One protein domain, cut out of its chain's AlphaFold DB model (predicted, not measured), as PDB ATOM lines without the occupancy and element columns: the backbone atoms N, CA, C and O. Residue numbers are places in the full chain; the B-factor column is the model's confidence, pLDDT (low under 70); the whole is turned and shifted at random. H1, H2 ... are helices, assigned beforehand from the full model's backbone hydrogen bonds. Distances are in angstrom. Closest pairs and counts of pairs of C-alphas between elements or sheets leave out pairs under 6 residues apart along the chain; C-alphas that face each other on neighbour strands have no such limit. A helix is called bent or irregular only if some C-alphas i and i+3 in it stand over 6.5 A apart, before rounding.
ATOM      1  N   ALA A  27     -57.369 -33.265   7.472       86.56
ATOM      2  CA  ALA A  27     -57.330 -34.242   6.388       86.56
ATOM      3  C   ALA A  27     -55.915 -34.465   5.816       86.56
ATOM      4  O   ALA A  27     -55.591 -35.575   5.399       86.56
ATOM      5  N   VAL A  28     -55.073 -33.426   5.766       90.00
ATOM      6  CA  VAL A  28     -53.665 -33.545   5.352       90.00
ATOM      7  C   VAL A  28     -52.854 -34.263   6.429       90.00
ATOM      8  O   VAL A  28     -52.044 -35.117   6.082       90.00
ATOM      9  N   GLU A  29     -53.097 -33.958   7.707       90.94
ATOM     10  CA  GLU A  29     -52.440 -34.625   8.841       90.94
ATOM     11  C   GLU A  29     -52.773 -36.124   8.874       90.94
ATOM     12  O   GLU A  29     -51.866 -36.952   8.879       90.94
ATOM     13  N   GLU A  30     -54.054 -36.492   8.778       90.56
ATOM     14  CA  GLU A  30     -54.480 -37.899   8.735       90.56
ATOM     15  C   GLU A  30     -53.871 -38.642   7.533       90.56
ATOM     16  O   GLU A  30     -53.483 -39.812   7.616       90.56
ATOM     17  N   PHE A  31     -53.770 -37.972   6.386       92.44
ATOM     18  CA  PHE A  31     -53.131 -38.549   5.212       92.44
ATOM     19  C   PHE A  31     -51.628 -38.761   5.414       92.44
ATOM     20  O   PHE A  31     -51.121 -39.826   5.053       92.44
ATOM     21  N   ASP A  32     -50.926 -37.783   5.993       93.94
ATOM     22  CA  ASP A  32     -49.509 -37.911   6.336       93.94
ATOM     23  C   ASP A  32     -49.287 -39.072   7.308       93.94
ATOM     24  O   ASP A  32     -48.510 -39.976   7.006       93.94
ATOM     25  N   GLU A  33     -50.039 -39.134   8.409       93.12
ATOM     26  CA  GLU A  33     -49.942 -40.217   9.391       93.12
ATOM     27  C   GLU A  33     -50.118 -41.596   8.745       93.12
ATOM     28  O   GLU A  33     -49.293 -42.494   8.945       93.12
ATOM     29  N   ASN A  34     -51.142 -41.759   7.903       93.12
ATOM     30  CA  ASN A  34     -51.403 -43.012   7.202       93.12
ATOM     31  C   ASN A  34     -50.243 -43.401   6.269       93.12
ATOM     32  O   ASN A  34     -49.731 -44.527   6.317       93.12
ATOM     33  N   ILE A  35     -49.816 -42.481   5.403       95.44
ATOM     34  CA  ILE A  35     -48.755 -42.712   4.413       95.44
ATOM     35  C   ILE A  35     -47.401 -42.956   5.089       95.44
ATOM     36  O   ILE A  35     -46.655 -43.859   4.681       95.44
ATOM     37  N   SER A  36     -47.106 -42.214   6.151       95.06
ATOM     38  CA  SER A  36     -45.916 -42.371   6.978       95.06
ATOM     39  C   SER A  36     -45.913 -43.717   7.704       95.06
ATOM     40  O   SER A  36     -44.907 -44.429   7.654       95.06
ATOM     41  N   ALA A  37     -47.044 -44.151   8.270       95.75
ATOM     42  CA  ALA A  37     -47.171 -45.463   8.901       95.75
ATOM     43  C   ALA A  37     -46.942 -46.608   7.897       95.75
ATOM     44  O   ALA A  37     -46.164 -47.529   8.161       95.75
ATOM     45  N   MET A  38     -47.552 -46.545   6.708       96.81
ATOM     46  CA  MET A  38     -47.342 -47.550   5.655       96.81
ATOM     47  C   MET A  38     -45.897 -47.566   5.141       96.81
ATOM     48  O   MET A  38     -45.342 -48.633   4.867       96.81
ATOM     49  N   THR A  39     -45.263 -46.399   5.049       97.56
ATOM     50  CA  THR A  39     -43.846 -46.268   4.684       97.56
ATOM     51  C   THR A  39     -42.932 -46.868   5.744       97.56
ATOM     52  O   THR A  39     -41.986 -47.585   5.408       97.56
ATOM     53  N   PHE A  40     -43.232 -46.629   7.020       97.69
ATOM     54  CA  PHE A  40     -42.520 -47.234   8.137       97.69
ATOM     55  C   PHE A  40     -42.647 -48.761   8.111       97.69
ATOM     56  O   PHE A  40     -41.634 -49.455   8.143       97.69
ATOM     57  N   ALA A  41     -43.858 -49.294   7.934       97.94
ATOM     58  CA  ALA A  41     -44.090 -50.731   7.774       97.94
ATOM     59  C   ALA A  41     -43.307 -51.346   6.611       97.94
ATOM     60  O   ALA A  41     -42.662 -52.381   6.779       97.94
ATOM     61  N   ALA A  42     -43.308 -50.689   5.450       98.25
ATOM     62  CA  ALA A  42     -42.512 -51.117   4.308       98.25
ATOM     63  C   ALA A  42     -41.014 -51.183   4.650       98.25
ATOM     64  O   ALA A  42     -40.338 -52.146   4.292       98.25
ATOM     65  N   GLY A  43     -40.497 -50.193   5.384       98.19
ATOM     66  CA  GLY A  43     -39.108 -50.193   5.835       98.19
ATOM     67  C   GLY A  43     -38.803 -51.299   6.836       98.19
ATOM     68  O   GLY A  43     -37.777 -51.960   6.704       98.19
ATOM     69  N   GLN A  44     -39.706 -51.566   7.783       98.06
ATOM     70  CA  GLN A  44     -39.531 -52.659   8.739       98.06
ATOM     71  C   GLN A  44     -39.452 -54.026   8.048       98.06
ATOM     72  O   GLN A  44     -38.622 -54.843   8.444       98.06
ATOM     73  N   LEU A  45     -40.219 -54.257   6.973       98.25
ATOM     74  CA  LEU A  45     -40.085 -55.473   6.158       98.25
ATOM     75  C   LEU A  45     -38.696 -55.597   5.518       98.25
ATOM     76  O   LEU A  45     -38.096 -56.673   5.552       98.25
ATOM     77  N   VAL A  46     -38.167 -54.506   4.953       98.50
ATOM     78  CA  VAL A  46     -36.822 -54.497   4.351       98.50
ATOM     79  C   VAL A  46     -35.762 -54.785   5.413       98.50
ATOM     80  O   VAL A  46     -34.916 -55.657   5.225       98.50
ATOM     81  N   ILE A  47     -35.820 -54.093   6.555       98.00
ATOM     82  CA  ILE A  47     -34.842 -54.266   7.635       98.00
ATOM     83  C   ILE A  47     -34.895 -55.696   8.176       98.00
ATOM     84  O   ILE A  47     -33.847 -56.323   8.328       98.00
ATOM     85  N   GLN A  48     -36.093 -56.241   8.406       97.56
ATOM     86  CA  GLN A  48     -36.259 -57.624   8.841       97.56
ATOM     87  C   GLN A  48     -35.642 -58.599   7.830       97.56
ATOM     88  O   GLN A  48     -34.876 -59.474   8.233       97.56
ATOM     89  N   ALA A  49     -35.905 -58.434   6.531       97.81
ATOM     90  CA  ALA A  49     -35.334 -59.294   5.494       97.81
ATOM     91  C   ALA A  49     -33.792 -59.227   5.463       97.81
ATOM     92  O   ALA A  49     -33.133 -60.267   5.382       97.81
ATOM     93  N   ARG A  50     -33.199 -58.038   5.649       97.00
ATOM     94  CA  ARG A  50     -31.733 -57.841   5.703       97.00
ATOM     95  C   ARG A  50     -31.042 -58.600   6.830       97.00
ATOM     96  O   ARG A  50     -29.887 -59.025   6.671       97.00
ATOM     97  N   VAL A  51     -31.703 -58.699   7.987       97.56
ATOM     98  CA  VAL A  51     -31.113 -59.241   9.223       97.56
ATOM     99  C   VAL A  51     -31.534 -60.675   9.512       97.56
ATOM    100  O   VAL A  51     -30.723 -61.442  10.026       97.56
ATOM    101  N   CYS A  52     -32.765 -61.050   9.167       96.56
ATOM    102  CA  CYS A  52     -33.342 -62.364   9.443       96.56
ATOM    103  C   CYS A  52     -33.480 -63.266   8.214       96.56
ATOM    104  O   CYS A  52     -33.819 -64.441   8.383       96.56
ATOM    105  N   GLY A  53     -33.198 -62.751   7.014       92.19
ATOM    106  CA  GLY A  53     -33.473 -63.424   5.747       92.19
ATOM    107  C   GLY A  53     -34.900 -63.168   5.254       92.19
ATOM    108  O   GLY A  53     -35.784 -62.798   6.026       92.19
ATOM    109  N   GLY A  54     -35.115 -63.354   3.953       93.88
ATOM    110  CA  GLY A  54     -36.370 -63.043   3.265       93.88
ATOM    111  C   GLY A  54     -36.120 -62.301   1.954       93.88
ATOM    112  O   GLY A  54     -34.976 -62.192   1.513       93.88
ATOM    113  N   ASP A  55     -37.188 -61.792   1.339       96.69
ATOM    114  CA  ASP A  55     -37.106 -60.981   0.121       96.69
ATOM    115  C   ASP A  55     -37.348 -59.496   0.432       96.69
ATOM    116  O   ASP A  55     -38.478 -59.063   0.665       96.69
ATOM    117  N   GLU A  56     -36.278 -58.697   0.399       97.00
ATOM    118  CA  GLU A  56     -36.339 -57.239   0.579       97.00
ATOM    119  C   GLU A  56     -37.218 -56.555  -0.478       97.00
ATOM    120  O   GLU A  56     -37.774 -55.481  -0.222       97.00
ATOM    121  N   LYS A  57     -37.392 -57.173  -1.659       97.56
ATOM    122  CA  LYS A  57     -38.216 -56.609  -2.734       97.56
ATOM    123  C   LYS A  57     -39.661 -56.426  -2.306       97.56
ATOM    124  O   LYS A  57     -40.282 -55.482  -2.773       97.56
ATOM    125  N   VAL A  58     -40.172 -57.259  -1.398       97.19
ATOM    126  CA  VAL A  58     -41.542 -57.134  -0.883       97.19
ATOM    127  C   VAL A  58     -41.733 -55.786  -0.186       97.19
ATOM    128  O   VAL A  58     -42.670 -55.052  -0.498       97.19
ATOM    129  N   GLY A  59     -40.816 -55.408   0.709       97.50
ATOM    130  CA  GLY A  59     -40.873 -54.115   1.393       97.50
ATOM    131  C   GLY A  59     -40.693 -52.940   0.428       97.50
ATOM    132  O   GLY A  59     -41.464 -51.979   0.464       97.50
ATOM    133  N   HIS A  60     -39.746 -53.038  -0.509       98.06
ATOM    134  CA  HIS A  60     -39.563 -52.016  -1.547       98.06
ATOM    135  C   HIS A  60     -40.777 -51.877  -2.478       98.06
ATOM    136  O   HIS A  60     -41.114 -50.770  -2.903       98.06
ATOM    137  N   GLU A  61     -41.464 -52.973  -2.783       97.50
ATOM    138  CA  GLU A  61     -42.669 -52.963  -3.597       97.50
ATOM    139  C   GLU A  61     -43.832 -52.283  -2.871       97.50
ATOM    140  O   GLU A  61     -44.447 -51.382  -3.448       97.50
ATOM    141  N   VAL A  62     -44.084 -52.626  -1.600       97.62
ATOM    142  CA  VAL A  62     -45.073 -51.919  -0.764       97.62
ATOM    143  C   VAL A  62     -44.759 -50.426  -0.735       97.62
ATOM    144  O   VAL A  62     -45.633 -49.604  -1.024       97.62
ATOM    145  N   ARG A  63     -43.493 -50.061  -0.491       97.50
ATOM    146  CA  ARG A  63     -43.056 -48.661  -0.486       97.50
ATOM    147  C   ARG A  63     -43.374 -47.954  -1.800       97.50
ATOM    148  O   ARG A  63     -43.851 -46.819  -1.776       97.50
ATOM    149  N   ARG A  64     -43.128 -48.609  -2.939       97.12
ATOM    150  CA  ARG A  64     -43.412 -48.075  -4.279       97.12
ATOM    151  C   ARG A  64     -44.907 -47.851  -4.502       97.12
ATOM    152  O   ARG A  64     -45.270 -46.825  -5.078       97.12
ATOM    153  N   PHE A  65     -45.771 -48.768  -4.061       96.62
ATOM    154  CA  PHE A  65     -47.225 -48.593  -4.174       96.62
ATOM    155  C   PHE A  65     -47.714 -47.405  -3.344       96.62
ATOM    156  O   PHE A  65     -48.432 -46.554  -3.869       96.62
ATOM    157  N   VAL A  66     -47.238 -47.289  -2.103       97.12
ATOM    158  CA  VAL A  66     -47.533 -46.146  -1.226       97.12
ATOM    159  C   VAL A  66     -47.032 -44.840  -1.854       97.12
ATOM    160  O   VAL A  66     -47.796 -43.885  -1.966       97.12
ATOM    161  N   ALA A  67     -45.796 -44.817  -2.376       96.31
ATOM    162  CA  ALA A  67     -45.230 -43.661  -3.082       96.31
ATOM    163  C   ALA A  67     -46.100 -43.223  -4.260       96.31
ATOM    164  O   ALA A  67     -46.359 -42.039  -4.463       96.31
ATOM    165  N   THR A  68     -46.539 -44.200  -5.049       96.12
ATOM    166  CA  THR A  68     -47.353 -43.965  -6.239       96.12
ATOM    167  C   THR A  68     -48.694 -43.359  -5.854       96.12
ATOM    168  O   THR A  68     -49.079 -42.348  -6.438       96.12
ATOM    169  N   ARG A  69     -49.373 -43.915  -4.842       95.94
ATOM    170  CA  ARG A  69     -50.640 -43.354  -4.367       95.94
ATOM    171  C   ARG A  69     -50.454 -41.941  -3.828       95.94
ATOM    172  O   ARG A  69     -51.217 -41.047  -4.187       95.94
ATOM    173  N   ALA A  70     -49.410 -41.718  -3.035       95.56
ATOM    174  CA  ALA A  70     -49.164 -40.411  -2.453       95.56
ATOM    175  C   ALA A  70     -48.893 -39.342  -3.523       95.56
ATOM    176  O   ALA A  70     -49.470 -38.256  -3.481       95.56
ATOM    177  N   ARG A  71     -48.108 -39.680  -4.554       95.69
ATOM    178  CA  ARG A  71     -47.864 -38.805  -5.712       95.69
ATOM    179  C   ARG A  71     -49.129 -38.525  -6.523       95.69
ATOM    180  O   ARG A  71     -49.292 -37.404  -6.991       95.69
ATOM    181  N   GLN A  72     -50.029 -39.499  -6.676       95.06
ATOM    182  CA  GLN A  72     -51.331 -39.263  -7.317       95.06
ATOM    183  C   GLN A  72     -52.148 -38.224  -6.543       95.06
ATOM    184  O   GLN A  72     -52.714 -37.320  -7.155       95.06
ATOM    185  N   CYS A  73     -52.171 -38.314  -5.211       94.25
ATOM    186  CA  CYS A  73     -52.850 -37.321  -4.386       94.25
ATOM    187  C   CYS A  73     -52.167 -35.951  -4.456       94.25
ATOM    188  O   CYS A  73     -52.855 -34.952  -4.636       94.25
ATOM    189  N   ALA A  74     -50.834 -35.888  -4.417       93.81
ATOM    190  CA  ALA A  74     -50.097 -34.627  -4.524       93.81
ATOM    191  C   ALA A  74     -50.219 -33.946  -5.898       93.81
ATOM    192  O   ALA A  74     -50.164 -32.722  -5.991       93.81
ATOM    193  N   ALA A  75     -50.428 -34.715  -6.971       92.88
ATOM    194  CA  ALA A  75     -50.750 -34.155  -8.284       92.88
ATOM    195  C   ALA A  75     -52.124 -33.464  -8.298       92.88
ATOM    196  O   ALA A  75     -52.339 -32.531  -9.072       92.88
ATOM    197  N   ALA A  76     -53.053 -33.913  -7.448       89.81
ATOM    198  CA  ALA A  76     -54.350 -33.276  -7.273       89.81
ATOM    199  C   ALA A  76     -54.287 -32.114  -6.270       89.81
ATOM    200  O   ALA A  76     -54.907 -31.085  -6.534       89.81
ATOM    201  N   ASP A  77     -53.560 -32.250  -5.160       90.19
ATOM    202  CA  ASP A  77     -53.443 -31.260  -4.085       90.19
ATOM    203  C   ASP A  77     -51.966 -30.911  -3.783       90.19
ATOM    204  O   ASP A  77     -51.254 -31.710  -3.166       90.19
ATOM    205  N   PRO A  78     -51.499 -29.702  -4.156       89.06
ATOM    206  CA  PRO A  78     -50.123 -29.259  -3.929       89.06
ATOM    207  C   PRO A  78     -49.690 -29.233  -2.460       89.06
ATOM    208  O   PRO A  78     -48.491 -29.321  -2.199       89.06
ATOM    209  N   ARG A  79     -50.627 -29.142  -1.501       89.50
ATOM    210  CA  ARG A  79     -50.311 -29.166  -0.060       89.50
ATOM    211  C   ARG A  79     -49.612 -30.462   0.349       89.50
ATOM    212  O   ARG A  79     -48.820 -30.474   1.281       89.50
ATOM    213  N   LEU A  80     -49.864 -31.549  -0.379       91.75
ATOM    214  CA  LEU A  80     -49.297 -32.868  -0.096       91.75
ATOM    215  C   LEU A  80     -47.887 -33.044  -0.659       91.75
ATOM    216  O   LEU A  80     -47.268 -34.083  -0.435       91.75
ATOM    217  N   LYS A  81     -47.367 -32.064  -1.408       91.38
ATOM    218  CA  LYS A  81     -46.030 -32.161  -1.996       91.38
ATOM    219  C   LYS A  81     -44.961 -32.374  -0.923       91.38
ATOM    220  O   LYS A  81     -44.117 -33.249  -1.090       91.38
ATOM    221  N   GLU A  82     -45.030 -31.625   0.174       89.12
ATOM    222  CA  GLU A  82     -44.066 -31.739   1.276       89.12
ATOM    223  C   GLU A  82     -44.153 -33.106   1.965       89.12
ATOM    224  O   GLU A  82     -43.123 -33.730   2.204       89.12
ATOM    225  N   VAL A  83     -45.370 -33.625   2.179       90.44
ATOM    226  CA  VAL A  83     -45.601 -34.978   2.719       90.44
ATOM    227  C   VAL A  83     -44.929 -36.035   1.838       90.44
ATOM    228  O   VAL A  83     -44.187 -36.890   2.323       90.44
ATOM    229  N   VAL A  84     -45.131 -35.957   0.518       91.31
ATOM    230  CA  VAL A  84     -44.532 -36.904  -0.435       91.31
ATOM    231  C   VAL A  84     -43.005 -36.815  -0.446       91.31
ATOM    232  O   VAL A  84     -42.339 -37.852  -0.415       91.31
ATOM    233  N   ASP A  85     -42.454 -35.602  -0.478       89.94
ATOM    234  CA  ASP A  85     -41.006 -35.376  -0.523       89.94
ATOM    235  C   ASP A  85     -40.333 -35.856   0.785       89.94
ATOM    236  O   ASP A  85     -39.276 -36.499   0.756       89.94
ATOM    237  N   HIS A  86     -40.967 -35.628   1.940       89.94
ATOM    238  CA  HIS A  86     -40.485 -36.107   3.239       89.94
ATOM    239  C   HIS A  86     -40.507 -37.631   3.347       89.94
ATOM    240  O   HIS A  86     -39.570 -38.224   3.881       89.94
ATOM    241  N   MET A  87     -41.532 -38.280   2.802       92.25
ATOM    242  CA  MET A  87     -41.695 -39.730   2.859       92.25
ATOM    243  C   MET A  87     -40.563 -40.486   2.135       92.25
ATOM    244  O   MET A  87     -40.114 -41.538   2.602       92.25
ATOM    245  N   ASP A  88     -40.101 -39.997   0.976       90.12
ATOM    246  CA  ASP A  88     -38.970 -40.599   0.243       90.12
ATOM    247  C   ASP A  88     -37.686 -40.502   1.091       90.12
ATOM    248  O   ASP A  88     -37.033 -41.515   1.355       90.12
ATOM    249  N   SER A  89     -37.405 -39.319   1.648       92.25
ATOM    250  CA  SER A  89     -36.252 -39.092   2.532       92.25
ATOM    251  C   SER A  89     -36.301 -39.921   3.824       92.25
ATOM    252  O   SER A  89     -35.291 -40.495   4.242       92.25
ATOM    253  N   ALA A  90     -37.474 -40.026   4.456       93.25
ATOM    254  CA  ALA A  90     -37.672 -40.771   5.696       93.25
ATOM    255  C   ALA A  90     -37.405 -42.270   5.514       93.25
ATOM    256  O   ALA A  90     -36.723 -42.877   6.343       93.25
ATOM    257  N   PHE A  91     -37.878 -42.856   4.410       96.25
ATOM    258  CA  PHE A  91     -37.620 -44.260   4.091       96.25
ATOM    259  C   PHE A  91     -36.121 -44.532   3.919       96.25
ATOM    260  O   PHE A  91     -35.572 -45.419   4.575       96.25
ATOM    261  N   ASP A  92     -35.431 -43.723   3.115       96.06
ATOM    262  CA  ASP A  92     -33.995 -43.891   2.869       96.06
ATOM    263  C   ASP A  92     -33.152 -43.621   4.122       96.06
ATOM    264  O   ASP A  92     -32.141 -44.283   4.371       96.06
ATOM    265  N   SER A  93     -33.549 -42.643   4.939       96.50
ATOM    266  CA  SER A  93     -32.916 -42.358   6.229       96.50
ATOM    267  C   SER A  93     -33.061 -43.537   7.193       96.50
ATOM    268  O   SER A  93     -32.076 -43.978   7.785       96.50
ATOM    269  N   MET A  94     -34.263 -44.110   7.297       96.75
ATOM    270  CA  MET A  94     -34.525 -45.295   8.112       96.75
ATOM    271  C   MET A  94     -33.657 -46.483   7.681       96.75
ATOM    272  O   MET A  94     -33.027 -47.105   8.537       96.75
ATOM    273  N   LEU A  95     -33.566 -46.772   6.378       98.12
ATOM    274  CA  LEU A  95     -32.739 -47.877   5.883       98.12
ATOM    275  C   LEU A  95     -31.247 -47.654   6.155       98.12
ATOM    276  O   LEU A  95     -30.588 -48.555   6.663       98.12
ATOM    277  N   ARG A  96     -30.724 -46.444   5.921       98.31
ATOM    278  CA  ARG A  96     -29.322 -46.116   6.242       98.31
ATOM    279  C   ARG A  96     -29.023 -46.228   7.736       98.31
ATOM    280  O   ARG A  96     -27.974 -46.737   8.121       98.31
ATOM    281  N   ASN A  97     -29.945 -45.782   8.588       97.12
ATOM    282  CA  ASN A  97     -29.802 -45.905  10.038       97.12
ATOM    283  C   ASN A  97     -29.832 -47.368  10.494       97.12
ATOM    284  O   ASN A  97     -29.088 -47.747  11.408       97.12
ATOM    285  N   ALA A  98     -30.665 -48.191   9.857       96.62
ATOM    286  CA  ALA A  98     -30.688 -49.626  10.086       96.62
ATOM    287  C   ALA A  98     -29.369 -50.271   9.650       96.62
ATOM    288  O   ALA A  98     -28.778 -50.987  10.451       96.62
ATOM    289  N   ASP A  99     -28.854 -49.949   8.462       97.81
ATOM    290  CA  ASP A  99     -27.577 -50.466   7.956       97.81
ATOM    291  C   ASP A  99     -26.418 -50.106   8.895       97.81
ATOM    292  O   ASP A  99     -25.705 -50.991   9.366       97.81
ATOM    293  N   ALA A 100     -26.317 -48.841   9.312       97.88
ATOM    294  CA  ALA A 100     -25.317 -48.413  10.288       97.88
ATOM    295  C   ALA A 100     -25.471 -49.131  11.646       97.88
ATOM    296  O   ALA A 100     -24.497 -49.385  12.356       97.88
ATOM    297  N   THR A 101     -26.698 -49.468  12.048       96.31
ATOM    298  CA  THR A 101     -26.951 -50.228  13.281       96.31
ATOM    299  C   THR A 101     -26.571 -51.698  13.129       96.31
ATOM    300  O   THR A 101     -25.999 -52.274  14.056       96.31
ATOM    301  N   ILE A 102     -26.836 -52.287  11.965       96.81
ATOM    302  CA  ILE A 102     -26.462 -53.654  11.603       96.81
ATOM    303  C   ILE A 102     -24.940 -53.798  11.567       96.81
ATOM    304  O   ILE A 102     -24.424 -54.768  12.115       96.81
ATOM    305  N   GLU A 103     -24.222 -52.837  10.989       97.75
ATOM    306  CA  GLU A 103     -22.756 -52.812  10.980       97.75
ATOM    307  C   GLU A 103     -22.181 -52.761  12.400       97.75
ATOM    308  O   GLU A 103     -21.265 -53.513  12.727       97.75
ATOM    309  N   ARG A 104     -22.753 -51.926  13.278       97.38
ATOM    310  CA  ARG A 104     -22.273 -51.766  14.662       97.38
ATOM    311  C   ARG A 104     -22.602 -52.943  15.580       97.38
ATOM    312  O   ARG A 104     -21.804 -53.267  16.452       97.38
ATOM    313  N   ARG A 105     -23.804 -53.518  15.469       96.12
ATOM    314  CA  ARG A 105     -24.325 -54.528  16.417       96.12
ATOM    315  C   ARG A 105     -24.298 -55.954  15.870       96.12
ATOM    316  O   ARG A 105     -24.411 -56.902  16.642       96.12
ATOM    317  N   GLY A 106     -24.150 -56.109  14.559       96.88
ATOM    318  CA  GLY A 106     -24.215 -57.383  13.857       96.88
ATOM    319  C   GLY A 106     -25.647 -57.820  13.534       96.88
ATOM    320  O   GLY A 106     -26.574 -57.669  14.333       96.88
ATOM    321  N   LYS A 107     -25.819 -58.439  12.357       96.94
ATOM    322  CA  LYS A 107     -27.119 -58.929  11.855       96.94
ATOM    323  C   LYS A 107     -27.839 -59.853  12.839       96.94
ATOM    324  O   LYS A 107     -29.040 -59.711  13.037       96.94
ATOM    325  N   GLN A 108     -27.108 -60.763  13.485       96.50
ATOM    326  CA  GLN A 108     -27.699 -61.759  14.385       96.50
ATOM    327  C   GLN A 108     -28.338 -61.126  15.627       96.50
ATOM    328  O   GLN A 108     -29.436 -61.520  16.014       96.50
ATOM    329  N   ALA A 109     -27.701 -60.107  16.212       96.06
ATOM    330  CA  ALA A 109     -28.246 -59.404  17.372       96.06
ATOM    331  C   ALA A 109     -29.534 -58.651  17.017       96.06
ATOM    332  O   ALA A 109     -30.511 -58.709  17.756       96.06
ATOM    333  N   ILE A 110     -29.561 -57.985  15.857       96.06
ATOM    334  CA  ILE A 110     -30.761 -57.281  15.393       96.06
ATOM    335  C   ILE A 110     -31.868 -58.274  15.042       96.06
ATOM    336  O   ILE A 110     -33.008 -58.080  15.452       96.06
ATOM    337  N   CYS A 111     -31.553 -59.377  14.365       96.75
ATOM    338  CA  CYS A 111     -32.552 -60.397  14.071       96.75
ATOM    339  C   CYS A 111     -33.159 -61.017  15.340       96.75
ATOM    340  O   CYS A 111     -34.362 -61.272  15.384       96.75
ATOM    341  N   ALA A 112     -32.358 -61.216  16.391       96.00
ATOM    342  CA  ALA A 112     -32.869 -61.668  17.681       96.00
ATOM    343  C   ALA A 112     -33.899 -60.687  18.269       96.00
ATOM    344  O   ALA A 112     -34.909 -61.139  18.798       96.00
ATOM    345  N   LEU A 113     -33.709 -59.369  18.105       94.44
ATOM    346  CA  LEU A 113     -34.709 -58.367  18.505       94.44
ATOM    347  C   LEU A 113     -36.010 -58.516  17.710       94.44
ATOM    348  O   LEU A 113     -37.075 -58.552  18.312       94.44
ATOM    349  N   TYR A 114     -35.935 -58.681  16.385       93.69
ATOM    350  CA  TYR A 114     -37.118 -58.899  15.534       93.69
ATOM    351  C   TYR A 114     -37.898 -60.179  15.865       93.69
ATOM    352  O   TYR A 114     -39.067 -60.296  15.510       93.69
ATOM    353  N   ARG A 115     -37.251 -61.155  16.509       92.25
ATOM    354  CA  ARG A 115     -37.871 -62.409  16.966       92.25
ATOM    355  C   ARG A 115     -38.245 -62.381  18.448       92.25
ATOM    356  O   ARG A 115     -38.807 -63.357  18.940       92.25
ATOM    357  N   SER A 116     -37.897 -61.311  19.156       92.06
ATOM    358  CA  SER A 116     -38.144 -61.184  20.585       92.06
ATOM    359  C   SER A 116     -39.616 -60.865  20.848       92.06
ATOM    360  O   SER A 116     -40.186 -60.038  20.134       92.06
ATOM    361  N   PRO A 117     -40.229 -61.439  21.900       85.88
ATOM    362  CA  PRO A 117     -41.524 -60.966  22.391       85.88
ATOM    363  C   PRO A 117     -41.461 -59.514  22.896       85.88
ATOM    364  O   PRO A 117     -42.484 -58.840  22.917       85.88
ATOM    365  N   ASP A 118     -40.266 -59.022  23.241       88.12
ATOM    366  CA  ASP A 118     -40.023 -57.653  23.712       88.12
ATOM    367  C   ASP A 118     -39.725 -56.671  22.565       88.12
ATOM    368  O   ASP A 118     -39.197 -55.577  22.788       88.12
ATOM    369  N   LEU A 119     -39.994 -57.063  21.315       90.00
ATOM    370  CA  LEU A 119     -39.903 -56.140  20.194       90.00
ATOM    371  C   LEU A 119     -40.824 -54.945  20.464       90.00
ATOM    372  O   LEU A 119     -41.962 -55.111  20.901       90.00
ATOM    373  N   GLN A 120     -40.329 -53.736  20.194       91.06
ATOM    374  CA  GLN A 120     -41.124 -52.522  20.365       91.06
ATOM    375  C   GLN A 120     -42.470 -52.683  19.657       91.06
ATOM    376  O   GLN A 120     -42.504 -53.060  18.483       91.06
ATOM    377  N   VAL A 121     -43.563 -52.397  20.375       91.75
ATOM    378  CA  VAL A 121     -44.937 -52.612  19.891       91.75
ATOM    379  C   VAL A 121     -45.134 -51.962  18.525       91.75
ATOM    380  O   VAL A 121     -45.646 -52.603  17.617       91.75
ATOM    381  N   GLU A 122     -44.624 -50.746  18.338       89.94
ATOM    382  CA  GLU A 122     -44.671 -50.027  17.060       89.94
ATOM    383  C   GLU A 122     -44.015 -50.806  15.911       89.94
ATOM    384  O   GLU A 122     -44.579 -50.893  14.823       89.94
ATOM    385  N   VAL A 123     -42.854 -51.428  16.145       93.62
ATOM    386  CA  VAL A 123     -42.162 -52.236  15.131       93.62
ATOM    387  C   VAL A 123     -42.932 -53.525  14.850       93.62
ATOM    388  O   VAL A 123     -43.109 -53.889  13.689       93.62
ATOM    389  N   ALA A 124     -43.439 -54.198  15.884       94.31
ATOM    390  CA  ALA A 124     -44.250 -55.403  15.720       94.31
ATOM    391  C   ALA A 124     -45.540 -55.118  14.924       94.31
ATOM    392  O   ALA A 124     -45.851 -55.821  13.959       94.31
ATOM    393  N   THR A 125     -46.249 -54.039  15.266       95.75
ATOM    394  CA  THR A 125     -47.437 -53.564  14.548       95.75
ATOM    395  C   THR A 125     -47.101 -53.184  13.110       95.75
ATOM    396  O   THR A 125     -47.826 -53.564  12.192       95.75
ATOM    397  N   ALA A 126     -45.978 -52.500  12.883       96.81
ATOM    398  CA  ALA A 126     -45.529 -52.132  11.547       96.81
ATOM    399  C   ALA A 126     -45.211 -53.360  10.679       96.81
ATOM    400  O   ALA A 126     -45.569 -53.382   9.505       96.81
ATOM    401  N   LEU A 127     -44.615 -54.417  11.237       96.25
ATOM    402  CA  LEU A 127     -44.372 -55.673  10.515       96.25
ATOM    403  C   LEU A 127     -45.669 -56.400  10.163       96.25
ATOM    404  O   LEU A 127     -45.829 -56.879   9.035       96.25
ATOM    405  N   GLN A 128     -46.612 -56.459  11.104       96.62
ATOM    406  CA  GLN A 128     -47.929 -57.039  10.858       96.62
ATOM    407  C   GLN A 128     -48.660 -56.268   9.754       96.62
ATOM    408  O   GLN A 128     -49.158 -56.873   8.804       96.62
ATOM    409  N   MET A 129     -48.678 -54.938   9.842       97.38
ATOM    410  CA  MET A 129     -49.263 -54.076   8.822       97.38
ATOM    411  C   MET A 129     -48.561 -54.261   7.474       97.38
ATOM    412  O   MET A 129     -49.228 -54.508   6.478       97.38
ATOM    413  N   GLY A 130     -47.228 -54.228   7.433       96.50
ATOM    414  CA  GLY A 130     -46.445 -54.421   6.212       96.50
ATOM    415  C   GLY A 130     -46.772 -55.745   5.528       96.50
ATOM    416  O   GLY A 130     -47.020 -55.776   4.324       96.50
ATOM    417  N   THR A 131     -46.861 -56.827   6.302       96.88
ATOM    418  CA  THR A 131     -47.236 -58.154   5.791       96.88
ATOM    419  C   THR A 131     -48.633 -58.137   5.171       96.88
ATOM    420  O   THR A 131     -48.850 -58.712   4.107       96.88
ATOM    421  N   GLN A 132     -49.587 -57.434   5.788       97.38
ATOM    422  CA  GLN A 132     -50.930 -57.273   5.229       97.38
ATOM    423  C   GLN A 132     -50.940 -56.407   3.963       97.38
ATOM    424  O   GLN A 132     -51.675 -56.722   3.026       97.38
ATOM    425  N   LEU A 133     -50.140 -55.339   3.916       96.88
ATOM    426  CA  LEU A 133     -49.998 -54.458   2.749       96.88
ATOM    427  C   LEU A 133     -49.338 -55.172   1.564       96.88
ATOM    428  O   LEU A 133     -49.661 -54.876   0.418       96.88
ATOM    429  N   ALA A 134     -48.452 -56.130   1.833       96.44
ATOM    430  CA  ALA A 134     -47.772 -56.921   0.815       96.44
ATOM    431  C   ALA A 134     -48.702 -57.885   0.057       96.44
ATOM    432  O   ALA A 134     -48.333 -58.363  -1.014       96.44
ATOM    433  N   THR A 135     -49.903 -58.166   0.570       96.88
ATOM    434  CA  THR A 135     -50.905 -58.999  -0.118       96.88
ATOM    435  C   THR A 135     -51.588 -58.254  -1.266       96.88
ATOM    436  O   THR A 135     -51.627 -57.027  -1.272       96.88
ATOM    437  N   ASP A 136     -52.202 -58.976  -2.206       95.19
ATOM    438  CA  ASP A 136     -52.969 -58.378  -3.311       95.19
ATOM    439  C   ASP A 136     -54.067 -57.430  -2.799       95.19
ATOM    440  O   ASP A 136     -54.143 -56.280  -3.228       95.19
ATOM    441  N   ALA A 137     -54.833 -57.865  -1.793       94.81
ATOM    442  CA  ALA A 137     -55.847 -57.043  -1.132       94.81
ATOM    443  C   ALA A 137     -55.236 -55.851  -0.370       94.81
ATOM    444  O   ALA A 137     -55.826 -54.777  -0.278       94.81
ATOM    445  N   GLY A 138     -54.038 -56.010   0.194       95.00
ATOM    446  CA  GLY A 138     -53.267 -54.914   0.782       95.00
ATOM    447  C   GLY A 138     -52.914 -53.840  -0.239       95.00
ATOM    448  O   GLY A 138     -53.163 -52.659  -0.004       95.00
ATOM    449  N   ARG A 139     -52.397 -54.256  -1.395       94.12
ATOM    450  CA  ARG A 139     -52.039 -53.355  -2.493       94.12
ATOM    451  C   ARG A 139     -53.257 -52.664  -3.094       94.12
ATOM    452  O   ARG A 139     -53.188 -51.474  -3.391       94.12
ATOM    453  N   GLU A 140     -54.377 -53.371  -3.211       94.81
ATOM    454  CA  GLU A 140     -55.649 -52.779  -3.624       94.81
ATOM    455  C   GLU A 140     -56.109 -51.692  -2.641       94.81
ATOM    456  O   GLU A 140     -56.424 -50.580  -3.065       94.81
ATOM    457  N   ARG A 141     -56.051 -51.961  -1.328       93.38
ATOM    458  CA  ARG A 141     -56.369 -50.964  -0.289       93.38
ATOM    459  C   ARG A 141     -55.474 -49.730  -0.370       93.38
ATOM    460  O   ARG A 141     -55.984 -48.619  -0.257       93.38
ATOM    461  N   ILE A 142     -54.173 -49.898  -0.632       94.19
ATOM    462  CA  ILE A 142     -53.274 -48.756  -0.875       94.19
ATOM    463  C   ILE A 142     -53.761 -47.941  -2.082       94.19
ATOM    464  O   ILE A 142     -53.805 -46.715  -2.031       94.19
ATOM    465  N   GLY A 143     -54.170 -48.601  -3.168       91.06
ATOM    466  CA  GLY A 143     -54.722 -47.928  -4.346       91.06
ATOM    467  C   GLY A 143     -56.008 -47.135  -4.070       91.06
ATOM    468  O   GLY A 143     -56.268 -46.145  -4.751       91.06
ATOM    469  N   GLN A 144     -56.783 -47.544  -3.063       92.19
ATOM    470  CA  GLN A 144     -58.077 -46.957  -2.700       92.19
ATOM    471  C   GLN A 144     -58.002 -45.890  -1.596       92.19
ATOM    472  O   GLN A 144     -59.012 -45.234  -1.343       92.19
ATOM    473  N   LEU A 145     -56.842 -45.677  -0.959       90.62
ATOM    474  CA  LEU A 145     -56.663 -44.642   0.072       90.62
ATOM    475  C   LEU A 145     -57.168 -43.283  -0.422       90.62
ATOM    476  O   LEU A 145     -56.671 -42.814  -1.448       90.62
TER     477      LEU A 145
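What this domain is: This is residues 27 to 145 of the 151 residues of an uncharacterized protein of Enhydrobacter sp. CC-CFT640 (UniProt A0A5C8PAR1). Three long helices, H1, H2 and H3, run side by side as an up-and-down bundle, each running against the one before it in the chain, and they make the long axis of the model. On the side of H1 away from H3, H5 crosses H1 at nearly a right angle and leads to the short H6, which lies alongside a part of H2, while the short H4 caps the end of the bundle where H1 ends. The printed part has 119 residues with six named helices, H1 to H6 in order along the chain, and no named strand; the class is all helix. The whole is compact, with a radius of gyration of the C-alphas of 14.6 A, and elongated in outline, spanning 45 by 28 by 24 A.

Where its parts are: H1 holds residues 27 to 52, from C-alpha 27 at (-57.330, -34.242, 6.388) to C-alpha 52 at (-33.342, -62.364, 9.443), a length of 37.1 A. After a tight link of 3 residues, H2 holds residues 56 to 76 and is 31.0 A long. After a tight link of 1 residue, H3 holds residues 78 to 105; with 28 residues and 41.4 A it is the longest helix. H3 is irregular, but only just: C-alphas 79 and 82 are 6.9 A apart, and its line is a rough one. Another tight link of 1 residue leads to H4, residues 107 to 114. H5 holds residues 121 to 133 and is 18.0 A long. H6 holds residues 136 to 144 and ends with C-alpha 144 at (-58.077, -46.957, -2.700).

How they stand to each other: In the bundle, H1 and H2 form a helical hairpin and touch at a shallow tilt of 16 degrees, opposite ways, with their closest C-alphas, those of Ala 42 and Gly 59, 4.5 A apart. H2 and H3 form a second helical hairpin, at a shallow tilt of 19 degrees, opposite ways. They touch with residues 67 to 74 of H2 and 80 to 88 of H3 alone, and the C-alphas of Ala 74 and Leu 80 are the closest, at 4.8 A. H3 also touches H1, running the same way at a shallow tilt of 24 degrees, with the C-alphas of Asp 32 and Val 83 closest at 6.1 A. H5 touches residues 37 to 45 of H1 about perpendicular, at 88 degrees, and the closest C-alphas, those of Ala 41 and Ala 126, are 4.3 A apart. H5 and H2 only just touch, with 3 pairs of C-alphas within 8 A; the closest are those of Val 62 and Leu 133, at 6.6 A. H6 touches residues 62 to 69 of H2, the same way at a shallow tilt of 19 degrees, with the C-alphas of Arg 69 and Gly 143 closest at 6.1 A. H5 and H6 touch only at the corner, where the C-alphas of Gln 132 and Gly 138 are the closest, at 5.5 A. H4 touches residues 48 to 52 of H1 at a steep tilt of 48 degrees, opposite ways, with the C-alphas of Val 51 and Lys 107 closest at 4.8 A. H3 is apart from both H5 and H6. In H1, H2, H4, H5 and H6 every O i to N i+4 pair is within hydrogen-bond range; in H3, 22 of 24 are.

The domain as a whole: The two C-alphas farthest apart are those of Ala 76 and Gln 108, at 44.6 A. The first and last printed C-alphas, Ala 27 and Leu 145, are 12.2 A apart. The printed part has no cut and no long link; the link from H4 to H5, 6 residues, is short but not tight. The mean pLDDT of the printed part is 94.8, and no printed residue is under 70.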